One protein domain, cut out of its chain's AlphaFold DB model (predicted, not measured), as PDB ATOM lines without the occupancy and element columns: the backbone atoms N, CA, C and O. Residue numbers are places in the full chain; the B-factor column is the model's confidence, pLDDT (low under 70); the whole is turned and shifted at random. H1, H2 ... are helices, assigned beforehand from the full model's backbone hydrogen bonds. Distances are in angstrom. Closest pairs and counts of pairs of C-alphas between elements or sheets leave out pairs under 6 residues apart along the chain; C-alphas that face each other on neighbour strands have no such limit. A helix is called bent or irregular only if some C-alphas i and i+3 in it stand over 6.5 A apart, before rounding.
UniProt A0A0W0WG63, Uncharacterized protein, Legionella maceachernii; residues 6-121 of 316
ATOM      1  N   TYR A   6     -15.682 104.172 -72.725       92.62
ATOM      2  CA  TYR A   6     -14.597 104.314 -73.687       92.62
ATOM      3  C   TYR A   6     -15.098 104.269 -75.139       92.62
ATOM      4  O   TYR A   6     -14.504 104.917 -75.992       92.62
ATOM      5  N   VAL A   7     -16.222 103.592 -75.423       93.81
ATOM      6  CA  VAL A   7     -16.823 103.584 -76.771       93.81
ATOM      7  C   VAL A   7     -17.294 104.985 -77.137       93.81
ATOM      8  O   VAL A   7     -16.961 105.484 -78.203       93.81
ATOM      9  N   HIS A   8     -17.995 105.668 -76.230       92.75
ATOM     10  CA  HIS A   8     -18.404 107.057 -76.430       92.75
ATOM     11  C   HIS A   8     -17.211 108.007 -76.559       92.75
ATOM     12  O   HIS A   8     -17.249 108.908 -77.393       92.75
ATOM     13  N   ALA A   9     -16.156 107.799 -75.769       92.69
ATOM     14  CA  ALA A   9     -14.937 108.594 -75.881       92.69
ATOM     15  C   ALA A   9     -14.260 108.412 -77.250       92.69
ATOM     16  O   ALA A   9     -13.860 109.397 -77.862       92.69
ATOM     17  N   LEU A  10     -14.192 107.180 -77.759       94.50
ATOM     18  CA  LEU A  10     -13.621 106.889 -79.071       94.50
ATOM     19  C   LEU A  10     -14.508 107.386 -80.220       94.50
ATOM     20  O   LEU A  10     -13.990 107.948 -81.180       94.50
ATOM     21  N   LEU A  11     -15.836 107.257 -80.106       92.81
ATOM     22  CA  LEU A  11     -16.770 107.864 -81.057       92.81
ATOM     23  C   LEU A  11     -16.534 109.366 -81.139       92.81
ATOM     24  O   LEU A  11     -16.423 109.877 -82.239       92.81
ATOM     25  N   ALA A  12     -16.376 110.060 -80.009       90.75
ATOM     26  CA  ALA A  12     -16.122 111.500 -79.998       90.75
ATOM     27  C   ALA A  12     -14.819 111.909 -80.715       90.75
ATOM     28  O   ALA A  12     -14.734 113.038 -81.187       90.75
ATOM     29  N   ILE A  13     -13.831 111.010 -80.824       92.75
ATOM     30  CA  ILE A  13     -12.615 111.254 -81.617       92.75
ATOM     31  C   ILE A  13     -12.953 111.262 -83.110       92.75
ATOM     32  O   ILE A  13     -12.532 112.172 -83.813       92.75
ATOM     33  N   PHE A  14     -13.725 110.281 -83.589       88.31
ATOM     34  CA  PHE A  14     -14.112 110.190 -85.002       88.31
ATOM     35  C   PHE A  14     -15.252 111.160 -85.384       88.31
ATOM     36  O   PHE A  14     -15.297 111.638 -86.513       88.31
ATOM     37  N   ASN A  15     -16.134 111.509 -84.441       77.50
ATOM     38  CA  ASN A  15     -17.315 112.367 -84.622       77.50
ATOM     39  C   ASN A  15     -17.036 113.876 -84.514       77.50
ATOM     40  O   ASN A  15     -17.937 114.641 -84.165       77.50
ATOM     41  N   SER A  16     -15.832 114.362 -84.829       55.44
ATOM     42  CA  SER A  16     -15.563 115.809 -84.752       55.44
ATOM     43  C   SER A  16     -16.445 116.653 -85.695       55.44
ATOM     44  O   SER A  16     -16.538 117.862 -85.497       55.44
ATOM     45  N   GLU A  17     -17.118 116.031 -86.680       48.03
ATOM     46  CA  GLU A  17     -17.979 116.703 -87.675       48.03
ATOM     47  C   GLU A  17     -19.371 116.066 -87.901       48.03
ATOM     48  O   GLU A  17     -20.140 116.536 -88.741       48.03
ATOM     49  N   SER A  18     -19.749 115.009 -87.176       50.47
ATOM     50  CA  SER A  18     -21.031 114.321 -87.401       50.47
ATOM     51  C   SER A  18     -22.218 115.063 -86.779       50.47
ATOM     52  O   SER A  18     -22.119 115.572 -85.660       50.47
ATOM     53  N   ASP A  19     -23.371 115.017 -87.442       52.59
ATOM     54  CA  ASP A  19     -24.627 115.562 -86.934       52.59
ATOM     55  C   ASP A  19     -25.016 114.935 -85.568       52.59
ATOM     56  O   ASP A  19     -25.244 113.718 -85.495       52.59
ATOM     57  N   PRO A  20     -25.159 115.742 -84.492       52.94
ATOM     58  CA  PRO A  20     -25.680 115.308 -83.191       52.94
ATOM     59  C   PRO A  20     -27.060 114.632 -83.259       52.94
ATOM     60  O   PRO A  20     -27.492 114.022 -82.281       52.94
ATOM     61  N   SER A  21     -27.774 114.756 -84.386       50.16
ATOM     62  CA  SER A  21     -29.064 114.108 -84.638       50.16
ATOM     63  C   SER A  21     -28.963 112.620 -85.015       50.16
ATOM     64  O   SER A  21     -29.978 111.913 -84.985       50.16
ATOM     65  N   SER A  22     -27.764 112.118 -85.338       62.19
ATOM     66  CA  SER A  22     -27.554 110.704 -85.654       62.19
ATOM     67  C   SER A  22     -27.856 109.830 -84.428       62.19
ATOM     68  O   SER A  22     -27.214 109.896 -83.380       62.19
ATOM     69  N   LYS A  23     -28.912 109.013 -84.527       71.25
ATOM     70  CA  LYS A  23     -29.291 108.092 -83.452       71.25
ATOM     71  C   LYS A  23     -28.308 106.927 -83.414       71.25
ATOM     72  O   LYS A  23     -28.382 106.044 -84.266       71.25
ATOM     73  N   LEU A  24     -27.456 106.901 -82.390       83.44
ATOM     74  CA  LEU A  24     -26.610 105.750 -82.082       83.44
ATOM     75  C   LEU A  24     -27.466 104.491 -81.893       83.44
ATOM     76  O   LEU A  24     -28.453 104.496 -81.150       83.44
ATOM     77  N   GLN A  25     -27.078 103.405 -82.558       84.50
ATOM     78  CA  GLN A  25     -27.743 102.113 -82.434       84.50
ATOM     79  C   GLN A  25     -27.029 101.261 -81.388       84.50
ATOM     80  O   GLN A  25     -25.826 101.043 -81.466       84.50
ATOM     81  N   TYR A  26     -27.785 100.764 -80.410       90.25
ATOM     82  CA  TYR A  26     -27.273  99.876 -79.371       90.25
ATOM     83  C   TYR A  26     -27.717  98.445 -79.648       90.25
ATOM     84  O   TYR A  26     -28.896  98.190 -79.911       90.25
ATOM     85  N   ARG A  27     -26.788  97.499 -79.529       90.19
ATOM     86  CA  ARG A  27     -27.072  96.066 -79.631       90.19
ATOM     87  C   ARG A  27     -27.475  95.509 -78.276       90.19
ATOM     88  O   ARG A  27     -26.969  95.944 -77.240       90.19
ATOM     89  N   TYR A  28     -28.360  94.518 -78.251       88.81
ATOM     90  CA  TYR A  28     -28.578  93.775 -77.015       88.81
ATOM     91  C   TYR A  28     -27.371  92.874 -76.749       88.81
ATOM     92  O   TYR A  28     -26.863  92.231 -77.660       88.81
ATOM     93  N   TYR A  29     -26.945  92.785 -75.489       85.19
ATOM     94  CA  TYR A  29     -25.788  91.975 -75.087       85.19
ATOM     95  C   TYR A  29     -25.902  90.495 -75.496       85.19
ATOM     96  O   TYR A  29     -24.900  89.858 -75.775       85.19
ATOM     97  N   LYS A  30     -27.125  89.953 -75.568       86.81
ATOM     98  CA  LYS A  30     -27.398  88.575 -76.016       86.81
ATOM     99  C   LYS A  30     -27.071  88.334 -77.497       86.81
ATOM    100  O   LYS A  30     -26.931  87.189 -77.903       86.81
ATOM    101  N   ASP A  31     -27.000  89.405 -78.286       88.50
ATOM    102  CA  ASP A  31     -26.687  89.368 -79.715       88.50
ATOM    103  C   ASP A  31     -25.185  89.630 -79.956       88.50
ATOM    104  O   ASP A  31     -24.763  89.802 -81.101       88.50
ATOM    105  N   VAL A  32     -24.384  89.729 -78.886       88.25
ATOM    106  CA  VAL A  32     -22.932  89.927 -78.922       88.25
ATOM    107  C   VAL A  32     -22.256  88.642 -78.466       88.25
ATOM    108  O   VAL A  32     -22.452  88.195 -77.339       88.25
ATOM    109  N   ASP A  33     -21.445  88.065 -79.345       89.94
ATOM    110  CA  ASP A  33     -20.581  86.939 -79.009       89.94
ATOM    111  C   ASP A  33     -19.252  87.469 -78.457       89.94
ATOM    112  O   ASP A  33     -18.375  87.898 -79.205       89.94
ATOM    113  N   THR A  34     -19.116  87.459 -77.131       90.88
ATOM    114  CA  THR A  34     -17.919  87.905 -76.400       90.88
ATOM    115  C   THR A  34     -16.731  86.949 -76.537       90.88
ATOM    116  O   THR A  34     -15.620  87.298 -76.130       90.88
ATOM    117  N   SER A  35     -16.931  85.759 -77.116       90.25
ATOM    118  CA  SER A  35     -15.845  84.824 -77.434       90.25
ATOM    119  C   SER A  35     -15.161  85.142 -78.765       90.25
ATOM    120  O   SER A  35     -14.039  84.693 -79.000       90.25
ATOM    121  N   MET A  36     -15.809  85.951 -79.607       91.06
ATOM    122  CA  MET A  36     -15.328  86.315 -80.932       91.06
ATOM    123  C   MET A  36     -14.834  87.758 -80.963       91.06
ATOM    124  O   MET A  36     -15.345  88.656 -80.294       91.06
ATOM    125  N   HIS A  37     -13.824  87.982 -81.790       94.44
ATOM    126  CA  HIS A  37     -13.295  89.307 -82.060       94.44
ATOM    127  C   HIS A  37     -14.222  90.114 -82.980       94.44
ATOM    128  O   HIS A  37     -14.917  89.565 -83.839       94.44
ATOM    129  N   LEU A  38     -14.201  91.441 -82.859       93.69
ATOM    130  CA  LEU A  38     -14.734  92.305 -83.904       93.69
ATOM    131  C   LEU A  38     -13.865  92.125 -85.155       93.69
ATOM    132  O   LEU A  38     -12.634  92.163 -85.066       93.69
ATOM    133  N   LEU A  39     -14.498  91.904 -86.309       93.19
ATOM    134  CA  LEU A  39     -13.794  91.737 -87.579       93.19
ATOM    135  C   LEU A  39     -13.281  93.101 -88.056       93.19
ATOM    136  O   LEU A  39     -14.079  93.967 -88.428       93.19
ATOM    137  N   LEU A  40     -11.963  93.281 -88.020       93.94
ATOM    138  CA  LEU A  40     -11.288  94.517 -88.397       93.94
ATOM    139  C   LEU A  40     -10.477  94.313 -89.675       93.94
ATOM    140  O   LEU A  40      -9.700  93.367 -89.788       93.94
ATOM    141  N   GLU A  41     -10.651  95.229 -90.616       92.50
ATOM    142  CA  GLU A  41      -9.891  95.307 -91.855       92.50
ATOM    143  C   GLU A  41      -8.879  96.443 -91.769       92.50
ATOM    144  O   GLU A  41      -9.186  97.537 -91.304       92.50
ATOM    145  N   GLN A  42      -7.674  96.181 -92.261       90.38
ATOM    146  CA  GLN A  42      -6.591  97.153 -92.311       90.38
ATOM    147  C   GLN A  42      -6.787  98.165 -93.451       90.38
ATOM    148  O   GLN A  42      -7.391  97.857 -94.478       90.38
ATOM    149  N   ASP A  43      -6.200  99.356 -93.304       91.75
ATOM    150  CA  ASP A  43      -6.152 100.424 -94.320       91.75
ATOM    151  C   ASP A  43      -7.512 100.975 -94.772       91.75
ATOM    152  O   ASP A  43      -7.625 101.583 -95.838       91.75
ATOM    153  N   GLN A  44      -8.536 100.819 -93.937       93.06
ATOM    154  CA  GLN A  44      -9.860 101.382 -94.171       93.06
ATOM    155  C   GLN A  44      -9.959 102.869 -93.793       93.06
ATOM    156  O   GLN A  44      -9.033 103.465 -93.237       93.06
ATOM    157  N   THR A  45     -11.078 103.505 -94.147       94.25
ATOM    158  CA  THR A  45     -11.335 104.932 -93.891       94.25
ATOM    159  C   THR A  45     -11.755 105.216 -92.448       94.25
ATOM    160  O   THR A  45     -12.160 104.314 -91.716       94.25
ATOM    161  N   ALA A  46     -11.707 106.487 -92.040       94.00
ATOM    162  CA  ALA A  46     -12.253 106.932 -90.757       94.00
ATOM    163  C   ALA A  46     -13.723 106.506 -90.567       94.00
ATOM    164  O   ALA A  46     -14.056 105.976 -89.510       94.00
ATOM    165  N   ASP A  47     -14.562 106.619 -91.605       92.75
ATOM    166  CA  ASP A  47     -15.972 106.191 -91.567       92.75
ATOM    167  C   ASP A  47     -16.135 104.698 -91.251       92.75
ATOM    168  O   ASP A  47     -17.014 104.311 -90.480       92.75
ATOM    169  N   TYR A  48     -15.271 103.845 -91.815       94.19
ATOM    170  CA  TYR A  48     -15.268 102.417 -91.500       94.19
ATOM    171  C   TYR A  48     -14.976 102.190 -90.017       94.19
ATOM    172  O   TYR A  48     -15.702 101.454 -89.345       94.19
ATOM    173  N   TYR A  49     -13.933 102.836 -89.492       95.38
ATOM    174  CA  TYR A  49     -13.562 102.683 -88.089       95.38
ATOM    175  C   TYR A  49     -14.630 103.240 -87.158       95.38
ATOM    176  O   TYR A  49     -14.949 102.585 -86.173       95.38
ATOM    177  N   MET A  50     -15.244 104.372 -87.496       93.50
ATOM    178  CA  MET A  50     -16.381 104.923 -86.765       93.50
ATOM    179  C   MET A  50     -17.527 103.908 -86.676       93.50
ATOM    180  O   MET A  50     -17.969 103.594 -85.570       93.50
ATOM    181  N   HIS A  51     -17.939 103.311 -87.798       92.62
ATOM    182  CA  HIS A  51     -18.953 102.252 -87.793       92.62
ATOM    183  C   HIS A  51     -18.540 101.040 -86.949       92.62
ATOM    184  O   HIS A  51     -19.354 100.494 -86.206       92.62
ATOM    185  N   LYS A  52     -17.263 100.639 -86.989       95.06
ATOM    186  CA  LYS A  52     -16.750  99.566 -86.125       95.06
ATOM    187  C   LYS A  52     -16.804  99.915 -84.640       95.06
ATOM    188  O   LYS A  52     -17.053  99.030 -83.827       95.06
ATOM    189  N   VAL A  53     -16.635 101.183 -84.273       95.19
ATOM    190  CA  VAL A  53     -16.824 101.634 -82.887       95.19
ATOM    191  C   VAL A  53     -18.305 101.574 -82.498       95.19
ATOM    192  O   VAL A  53     -18.621 101.124 -81.398       95.19
ATOM    193  N   GLU A  54     -19.223 101.967 -83.385       92.25
ATOM    194  CA  GLU A  54     -20.671 101.865 -83.137       92.25
ATOM    195  C   GLU A  54     -21.118 100.417 -82.889       92.25
ATOM    196  O   GLU A  54     -21.944 100.174 -82.009       92.25
ATOM    197  N   GLU A  55     -20.529  99.437 -83.586       92.62
ATOM    198  CA  GLU A  55     -20.817  98.006 -83.384       92.62
ATOM    199  C   GLU A  55     -20.514  97.509 -81.953       92.62
ATOM    200  O   GLU A  55     -21.039  96.461 -81.552       92.62
ATOM    201  N   LEU A  56     -19.709  98.251 -81.179       94.19
ATOM    202  CA  LEU A  56     -19.382  97.957 -79.780       94.19
ATOM    203  C   LEU A  56     -20.417  98.502 -78.786       94.19
ATOM    204  O   LEU A  56     -20.343  98.159 -77.601       94.19
ATOM    205  N   LEU A  57     -21.358  99.353 -79.212       93.38
ATOM    206  CA  LEU A  57     -22.388  99.910 -78.336       93.38
ATOM    207  C   LEU A  57     -23.370  98.823 -77.898       93.38
ATOM    208  O   LEU A  57     -24.091  98.228 -78.701       93.38
ATOM    209  N   MET A  58     -23.445  98.611 -76.586       92.38
ATOM    210  CA  MET A  58     -24.306  97.595 -75.988       92.38
ATOM    211  C   MET A  58     -25.335  98.218 -75.051       92.38
ATOM    212  O   MET A  58     -25.017  99.089 -74.239       92.38
ATOM    213  N   VAL A  59     -26.576  97.743 -75.120       90.31
ATOM    214  CA  VAL A  59     -27.563  97.971 -74.060       90.31
ATOM    215  C   VAL A  59     -27.013  97.371 -72.768       90.31
ATOM    216  O   VAL A  59     -26.394  96.307 -72.799       90.31
ATOM    217  N   ALA A  60     -27.249  98.049 -71.640       82.81
ATOM    218  CA  ALA A  60     -26.787  97.603 -70.331       82.81
ATOM    219  C   ALA A  60     -27.100  96.103 -70.117       82.81
ATOM    220  O   ALA A  60     -28.274  95.716 -70.150       82.81
ATOM    221  N   PRO A  61     -26.074  95.249 -69.943       84.25
ATOM    222  CA  PRO A  61     -26.260  93.819 -69.803       84.25
ATOM    223  C   PRO A  61     -26.829  93.479 -68.431       84.25
ATOM    224  O   PRO A  61     -26.788  94.277 -67.490       84.25
ATOM    225  N   HIS A  62     -27.315  92.246 -68.300       81.56
ATOM    226  CA  HIS A  62     -27.626  91.690 -66.991       81.56
ATOM    227  C   HIS A  62     -26.383  91.782 -66.075       81.56
ATOM    228  O   HIS A  62     -25.281  91.506 -66.554       81.56
ATOM    229  N   PRO A  63     -26.511  92.114 -64.771       83.69
ATOM    230  CA  PRO A  63     -25.360  92.357 -63.890       83.69
ATOM    231  C   PRO A  63     -24.303  91.246 -63.881       83.69
ATOM    232  O   PRO A  63     -23.114  91.530 -63.794       83.69
ATOM    233  N   ILE A  64     -24.738  89.990 -64.029       83.75
ATOM    234  CA  ILE A  64     -23.858  88.811 -64.093       83.75
ATOM    235  C   ILE A  64     -22.904  88.870 -65.300       83.75
ATOM    236  O   ILE A  64     -21.753  88.469 -65.185       83.75
ATOM    237  N   LEU A  65     -23.361  89.401 -66.437       86.50
ATOM    238  CA  LEU A  65     -22.593  89.475 -67.687       86.50
ATOM    239  C   LEU A  65     -21.888  90.824 -67.870       86.50
ATOM    240  O   LEU A  65     -21.076  90.991 -68.774       86.50
ATOM    241  N   ALA A  66     -22.166  91.801 -67.002       86.88
ATOM    242  CA  ALA A  66     -21.634  93.152 -67.133       86.88
ATOM    243  C   ALA A  66     -20.105  93.205 -67.125       86.88
ATOM    244  O   ALA A  66     -19.521  94.019 -67.839       86.88
ATOM    245  N   TYR A  67     -19.469  92.329 -66.348       89.12
ATOM    246  CA  TYR A  67     -18.015  92.228 -66.277       89.12
ATOM    247  C   TYR A  67     -17.415  91.718 -67.592       89.12
ATOM    248  O   TYR A  67     -16.543  92.368 -68.162       89.12
ATOM    249  N   GLU A  68     -17.945  90.612 -68.115       91.12
ATOM    250  CA  GLU A  68     -17.491  89.999 -69.364       91.12
ATOM    251  C   GLU A  68     -17.685  90.931 -70.564       91.12
ATOM    252  O   GLU A  68     -16.733  91.187 -71.300       91.12
ATOM    253  N   CYS A  69     -18.876  91.522 -70.719       93.25
ATOM    254  CA  CYS A  69     -19.146  92.467 -71.804       93.25
ATOM    255  C   CYS A  69     -18.220  93.687 -71.734       93.25
ATOM    256  O   CYS A  69     -17.744  94.165 -72.759       93.25
ATOM    257  N   SER A  70     -17.941  94.184 -70.526       92.31
ATOM    258  CA  SER A  70     -17.012  95.294 -70.317       92.31
ATOM    259  C   SER A  70     -15.593  94.911 -70.758       92.31
ATOM    260  O   SER A  70     -14.964  95.636 -71.522       92.31
ATOM    261  N   HIS A  71     -15.099  93.751 -70.331       94.00
ATOM    262  CA  HIS A  71     -13.766  93.252 -70.675       94.00
ATOM    263  C   HIS A  71     -13.580  93.001 -72.170       94.00
ATOM    264  O   HIS A  71     -12.563  93.384 -72.752       94.00
ATOM    265  N   TRP A  72     -14.580  92.401 -72.806       95.12
ATOM    266  CA  TRP A  72     -14.602  92.245 -74.252       95.12
ATOM    267  C   TRP A  72     -14.561  93.610 -74.948       95.12
ATOM    268  O   TRP A  72     -13.683  93.850 -75.770       95.12
ATOM    269  N   GLN A  73     -15.422  94.549 -74.542       95.12
ATOM    270  CA  GLN A  73     -15.499  95.877 -75.152       95.12
ATOM    271  C   GLN A  73     -14.147  96.604 -75.103       95.12
ATOM    272  O   GLN A  73     -13.722  97.145 -76.120       95.12
ATOM    273  N   ILE A  74     -13.445  96.601 -73.960       96.12
ATOM    274  CA  ILE A  74     -12.133  97.266 -73.845       96.12
ATOM    275  C   ILE A  74     -11.032  96.592 -74.661       96.12
ATOM    276  O   ILE A  74     -10.222  97.301 -75.264       96.12
ATOM    277  N   ARG A  75     -11.035  95.260 -74.776       96.00
ATOM    278  CA  ARG A  75     -10.130  94.554 -75.695       96.00
ATOM    279  C   ARG A  75     -10.395  94.937 -77.144       96.00
ATOM    280  O   ARG A  75      -9.457  95.301 -77.847       96.00
ATOM    281  N   GLU A  76     -11.652  94.926 -77.577       97.19
ATOM    282  CA  GLU A  76     -11.996  95.272 -78.959       97.19
ATOM    283  C   GLU A  76     -11.729  96.745 -79.281       97.19
ATOM    284  O   GLU A  76     -11.251  97.049 -80.371       97.19
ATOM    285  N   MET A  77     -11.930  97.660 -78.328       96.62
ATOM    286  CA  MET A  77     -11.512  99.058 -78.491       96.62
ATOM    287  C   MET A  77     -10.001  99.180 -78.671       96.62
ATOM    288  O   MET A  77      -9.559  99.907 -79.557       96.62
ATOM    289  N   TYR A  78      -9.205  98.458 -77.879       98.00
ATOM    290  CA  TYR A  78      -7.750  98.460 -78.031       98.00
ATOM    291  C   TYR A  78      -7.323  97.921 -79.405       98.00
ATOM    292  O   TYR A  78      -6.526  98.562 -80.095       98.00
ATOM    293  N   ARG A  79      -7.921  96.805 -79.853       97.81
ATOM    294  CA  ARG A  79      -7.707  96.230 -81.196       97.81
ATOM    295  C   ARG A  79      -8.054  97.215 -82.308       97.81
ATOM    296  O   ARG A  79      -7.260  97.404 -83.232       97.81
ATOM    297  N   LEU A  80      -9.208  97.872 -82.207       97.94
ATOM    298  CA  LEU A  80      -9.679  98.853 -83.183       97.94
ATOM    299  C   LEU A  80      -8.739 100.057 -83.252       97.94
ATOM    300  O   LEU A  80      -8.311 100.428 -84.343       97.94
ATOM    301  N   VAL A  81      -8.354 100.622 -82.106       98.12
ATOM    302  CA  VAL A  81      -7.440 101.771 -82.042       98.12
ATOM    303  C   VAL A  81      -6.071 101.419 -82.626       98.12
ATOM    304  O   VAL A  81      -5.554 102.182 -83.440       98.12
ATOM    305  N   ASN A  82      -5.501 100.258 -82.289       97.94
ATOM    306  CA  ASN A  82      -4.244  99.799 -82.891       97.94
ATOM    307  C   ASN A  82      -4.353  99.661 -84.415       97.94
ATOM    308  O   ASN A  82      -3.471 100.121 -85.142       97.94
ATOM    309  N   THR A  83      -5.453  99.081 -84.895       96.25
ATOM    310  CA  THR A  83      -5.701  98.871 -86.328       96.25
ATOM    311  C   THR A  83      -5.882 100.196 -87.077       96.25
ATOM    312  O   THR A  83      -5.302 100.396 -88.148       96.25
ATOM    313  N   ALA A  84      -6.608 101.151 -86.491       96.81
ATOM    314  CA  ALA A  84      -6.784 102.489 -87.049       96.81
ATOM    315  C   ALA A  84      -5.460 103.275 -87.079       96.81
ATOM    316  O   ALA A  84      -5.102 103.835 -88.113       96.81
ATOM    317  N   ILE A  85      -4.681 103.264 -85.989       96.44
ATOM    318  CA  ILE A  85      -3.368 103.934 -85.932       96.44
ATOM    319  C   ILE A  85      -2.404 103.360 -86.974       96.44
ATOM    320  O   ILE A  85      -1.653 104.119 -87.584       96.44
ATOM    321  N   ALA A  86      -2.422 102.045 -87.195       94.50
ATOM    322  CA  ALA A  86      -1.536 101.383 -88.151       94.50
ATOM    323  C   ALA A  86      -2.016 101.464 -89.612       94.50
ATOM    324  O   ALA A  86      -1.304 101.058 -90.529       94.50
ATOM    325  N   SER A  87      -3.227 101.962 -89.857       93.94
ATOM    326  CA  SER A  87      -3.787 102.038 -91.204       93.94
ATOM    327  C   SER A  87      -3.182 103.169 -92.017       93.94
ATOM    328  O   SER A  87      -3.051 104.284 -91.528       93.94
ATOM    329  N   TYR A  88      -2.892 102.922 -93.290       91.38
ATOM    330  CA  TYR A  88      -2.289 103.886 -94.221       91.38
ATOM    331  C   TYR A  88      -3.305 104.846 -94.870       91.38
ATOM    332  O   TYR A  88      -2.974 105.583 -95.796       91.38
ATOM    333  N   SER A  89      -4.555 104.853 -94.402       93.19
ATOM    334  CA  SER A  89      -5.595 105.744 -94.918       93.19
ATOM    335  C   SER A  89      -5.349 107.189 -94.489       93.19
ATOM    336  O   SER A  89      -5.285 107.480 -93.295       93.19
ATOM    337  N   SER A  90      -5.281 108.110 -95.452       94.00
ATOM    338  CA  SER A  90      -5.100 109.542 -95.179       94.00
ATOM    339  C   SER A  90      -6.278 110.166 -94.426       94.00
ATOM    340  O   SER A  90      -6.106 111.151 -93.716       94.00
ATOM    341  N   SER A  91      -7.473 109.567 -94.512       95.31
ATOM    342  CA  SER A  91      -8.639 110.004 -93.725       95.31
ATOM    343  C   SER A  91      -8.432 109.874 -92.211       95.31
ATOM    344  O   SER A  91      -9.140 110.519 -91.445       95.31
ATOM    345  N   LEU A  92      -7.461 109.064 -91.775       95.75
ATOM    346  CA  LEU A  92      -7.133 108.880 -90.363       95.75
ATOM    347  C   LEU A  92      -6.079 109.861 -89.849       95.75
ATOM    348  O   LEU A  92      -5.933 109.993 -88.634       95.75
ATOM    349  N   ASP A  93      -5.365 110.558 -90.737       95.44
ATOM    350  CA  ASP A  93      -4.264 111.454 -90.368       95.44
ATOM    351  C   ASP A  93      -4.666 112.532 -89.345       95.44
ATOM    352  O   ASP A  93      -3.909 112.710 -88.387       95.44
ATOM    353  N   PRO A  94      -5.852 113.176 -89.436       95.44
ATOM    354  CA  PRO A  94      -6.295 114.144 -88.429       95.44
ATOM    355  C   PRO A  94      -6.478 113.555 -87.024       95.44
ATOM    356  O   PRO A  94      -6.424 114.287 -86.041       95.44
ATOM    357  N   PHE A  95      -6.691 112.240 -86.916       95.44
ATOM    358  CA  PHE A  95      -7.049 111.571 -85.665       95.44
ATOM    359  C   PHE A  95      -5.879 110.819 -85.021       95.44
ATOM    360  O   PHE A  95      -5.975 110.456 -83.851       95.44
ATOM    361  N   ARG A  96      -4.773 110.558 -85.737       95.31
ATOM    362  CA  ARG A  96      -3.693 109.659 -85.265       95.31
ATOM    363  C   ARG A  96      -3.112 110.045 -83.910       95.31
ATOM    364  O   ARG A  96      -2.884 109.169 -83.076       95.31
ATOM    365  N   GLU A  97      -2.865 111.334 -83.689       96.62
ATOM    366  CA  GLU A  97      -2.318 111.818 -82.417       96.62
ATOM    367  C   GLU A  97      -3.317 111.583 -81.278       96.62
ATOM    368  O   GLU A  97      -2.976 110.968 -80.268       96.62
ATOM    369  N   THR A  98      -4.581 111.965 -81.475       96.94
ATOM    370  CA  THR A  98      -5.648 111.756 -80.489       96.94
ATOM    371  C   THR A  98      -5.904 110.273 -80.223       96.94
ATOM    372  O   THR A  98      -6.060 109.883 -79.068       96.94
ATOM    373  N   LEU A  99      -5.878 109.424 -81.253       97.56
ATOM    374  CA  LEU A  99      -5.982 107.971 -81.113       97.56
ATOM    375  C   LEU A  99      -4.801 107.395 -80.321       97.56
ATOM    376  O   LEU A  99      -5.000 106.505 -79.499       97.56
ATOM    377  N   THR A 100      -3.588 107.914 -80.514       97.62
ATOM    378  CA  THR A 100      -2.391 107.488 -79.764       97.62
ATOM    379  C   THR A 100      -2.477 107.877 -78.286       97.62
ATOM    380  O   THR A 100      -2.139 107.081 -77.404       97.62
ATOM    381  N   VAL A 101      -2.983 109.078 -77.994       97.81
ATOM    382  CA  VAL A 101      -3.282 109.500 -76.618       97.81
ATOM    383  C   VAL A 101      -4.366 108.608 -76.017       97.81
ATOM    384  O   VAL A 101      -4.187 108.078 -74.924       97.81
ATOM    385  N   PHE A 102      -5.454 108.363 -76.747       97.81
ATOM    386  CA  PHE A 102      -6.553 107.518 -76.288       97.81
ATOM    387  C   PHE A 102      -6.116 106.072 -76.029       97.81
ATOM    388  O   PHE A 102      -6.471 105.504 -74.999       97.81
ATOM    389  N   LYS A 103      -5.277 105.498 -76.899       98.12
ATOM    390  CA  LYS A 103      -4.616 104.206 -76.673       98.12
ATOM    391  C   LYS A 103      -3.888 104.187 -75.329       98.12
ATOM    392  O   LYS A 103      -4.069 103.258 -74.551       98.12
ATOM    393  N   SER A 104      -3.109 105.230 -75.046       97.38
ATOM    394  CA  SER A 104      -2.358 105.345 -73.791       97.38
ATOM    395  C   SER A 104      -3.278 105.462 -72.568       97.38
ATOM    396  O   SER A 104      -2.914 105.019 -71.483       97.38
ATOM    397  N   GLU A 105      -4.476 106.040 -72.713       96.19
ATOM    398  CA  GLU A 105      -5.495 106.045 -71.654       96.19
ATOM    399  C   GLU A 105      -6.152 104.673 -71.462       96.19
ATOM    400  O   GLU A 105      -6.386 104.274 -70.321       96.19
ATOM    401  N   LEU A 106      -6.413 103.925 -72.541       96.69
ATOM    402  CA  LEU A 106      -6.898 102.544 -72.443       96.69
ATOM    403  C   LEU A 106      -5.898 101.670 -71.677       96.69
ATOM    404  O   LEU A 106      -6.301 100.911 -70.800       96.69
ATOM    405  N   GLU A 107      -4.600 101.797 -71.961       96.38
ATOM    406  CA  GLU A 107      -3.528 101.011 -71.322       96.38
ATOM    407  C   GLU A 107      -3.399 101.249 -69.806       96.38
ATOM    408  O   GLU A 107      -2.767 100.451 -69.115       96.38
ATOM    409  N   LYS A 108      -4.015 102.311 -69.268       95.44
ATOM    410  CA  LYS A 108      -4.097 102.568 -67.818       95.44
ATOM    411  C   LYS A 108      -5.266 101.847 -67.143       95.44
ATOM    412  O   LYS A 108      -5.307 101.808 -65.911       95.44
ATOM    413  N   ASP A 109      -6.226 101.316 -67.900       95.62
ATOM    414  CA  ASP A 109      -7.296 100.503 -67.328       95.62
ATOM    415  C   ASP A 109      -6.709  99.226 -66.719       95.62
ATOM    416  O   ASP A 109      -5.885  98.546 -67.330       95.62
ATOM    417  N   THR A 110      -7.137  98.893 -65.501       94.50
ATOM    418  CA  THR A 110      -6.564  97.784 -64.727       94.50
ATOM    419  C   THR A 110      -6.675  96.449 -65.453       94.50
ATOM    420  O   THR A 110      -5.713  95.686 -65.473       94.50
ATOM    421  N   TYR A 111      -7.822  96.165 -66.075       94.94
ATOM    422  CA  TYR A 111      -7.999  94.897 -66.772       94.94
ATOM    423  C   TYR A 111      -7.122  94.830 -68.021       94.94
ATOM    424  O   TYR A 111      -6.471  93.810 -68.254       94.94
ATOM    425  N   LEU A 112      -7.088  95.904 -68.816       96.31
ATOM    426  CA  LEU A 112      -6.275  95.914 -70.028       96.31
ATOM    427  C   LEU A 112      -4.780  95.844 -69.693       96.31
ATOM    428  O   LEU A 112      -4.059  95.079 -70.329       96.31
ATOM    429  N   ALA A 113      -4.318  96.565 -68.672       96.44
ATOM    430  CA  ALA A 113      -2.935  96.507 -68.209       96.44
ATOM    431  C   ALA A 113      -2.523  95.080 -67.806       96.44
ATOM    432  O   ALA A 113      -1.487  94.583 -68.259       96.44
ATOM    433  N   ASP A 114      -3.355  94.390 -67.018       95.88
ATOM    434  CA  ASP A 114      -3.114  93.000 -66.618       95.88
ATOM    435  C   ASP A 114      -3.115  92.057 -67.830       95.88
ATOM    436  O   ASP A 114      -2.246  91.187 -67.948       95.88
ATOM    437  N   PHE A 115      -4.056  92.241 -68.761       94.69
ATOM    438  CA  PHE A 115      -4.129  91.468 -70.002       94.69
ATOM    439  C   PHE A 115      -2.861  91.636 -70.854       94.69
ATOM    440  O   PHE A 115      -2.243  90.642 -71.239       94.69
ATOM    441  N   LEU A 116      -2.418  92.872 -71.094       95.06
ATOM    442  CA  LEU A 116      -1.203  93.159 -71.864       95.06
ATOM    443  C   LEU A 116       0.054  92.625 -71.163       95.06
ATOM    444  O   LEU A 116       0.950  92.078 -71.812       95.06
ATOM    445  N   GLN A 117       0.108  92.697 -69.830       94.19
ATOM    446  CA  GLN A 117       1.198  92.095 -69.067       94.19
ATOM    447  C   GLN A 117       1.232  90.571 -69.241       94.19
ATOM    448  O   GLN A 117       2.312  90.001 -69.414       94.19
ATOM    449  N   GLN A 118       0.081  89.898 -69.215       92.19
ATOM    450  CA  GLN A 118       0.007  88.458 -69.475       92.19
ATOM    451  C   GLN A 118       0.461  88.127 -70.898       92.19
ATOM    452  O   GLN A 118       1.252  87.201 -71.066       92.19
ATOM    453  N   MET A 119       0.036  88.908 -71.895       89.56
ATOM    454  CA  MET A 119       0.449  88.742 -73.292       89.56
ATOM    455  C   MET A 119       1.965  88.834 -73.463       89.56
ATOM    456  O   MET A 119       2.570  87.932 -74.036       89.56
ATOM    457  N   SER A 120       2.608  89.847 -72.876       86.12
ATOM    458  CA  SER A 120       4.069  90.012 -72.961       86.12
ATOM    459  C   SER A 120       4.879  88.847 -72.374       86.12
ATOM    460  O   SER A 120       6.028  88.638 -72.763       86.12
ATOM    461  N   LYS A 121       4.293  88.074 -71.448       86.56
ATOM    462  CA  LYS A 121       4.922  86.899 -70.823       86.56
ATOM    463  C   LYS A 121       4.671  85.604 -71.596       86.56
ATOM    464  O   LYS A 121       5.288  84.590 -71.276       86.56
TER     465      LYS A 121
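What this domain is: This is residues 6 to 121 of the 316 residues of an uncharacterized protein of Legionella maceachernii (UniProt A0A0W0WG63). H1 to H4 pack lengthwise in a short bundle around H3, and H5 turns off beyond the end of H4. The long H1 to H2 link loops outside, with residues 17 to 23 sticking out. The 116 printed residues, all helix in class, hold five named helices, H1 to H5, and no named strand. The whole is compact: radius of gyration of the C-alphas 14.3 A, spans 40 by 40 by 22 A.

Where its parts are: H1, residues 6 to 14, begins at C-alpha 6 (-14.597, 104.314, -73.687). H2 is residues 46 to 54. H3, residues 66 to 86, is 30.2 A long. H4, residues 90 to 106, 23.9 A, is irregular: C-alphas 94 and 97 are 7.6 A apart. H5, residues 110 to 121, ends at C-alpha 121 (4.922, 86.899, -70.823).

How they stand to each other: The hub H3 touches the four others. With H4 it forms a hairpin, closest C-alphas Ile 85 and Arg 96, 5.8 A. Every O i to N i+4 pair is within hydrogen-bond range in H1, H2, H3 and H5; in H4, 9 of 13.

The domain as a whole: The printed part has no cut. Residues 16 to 22 are under pLDDT 70.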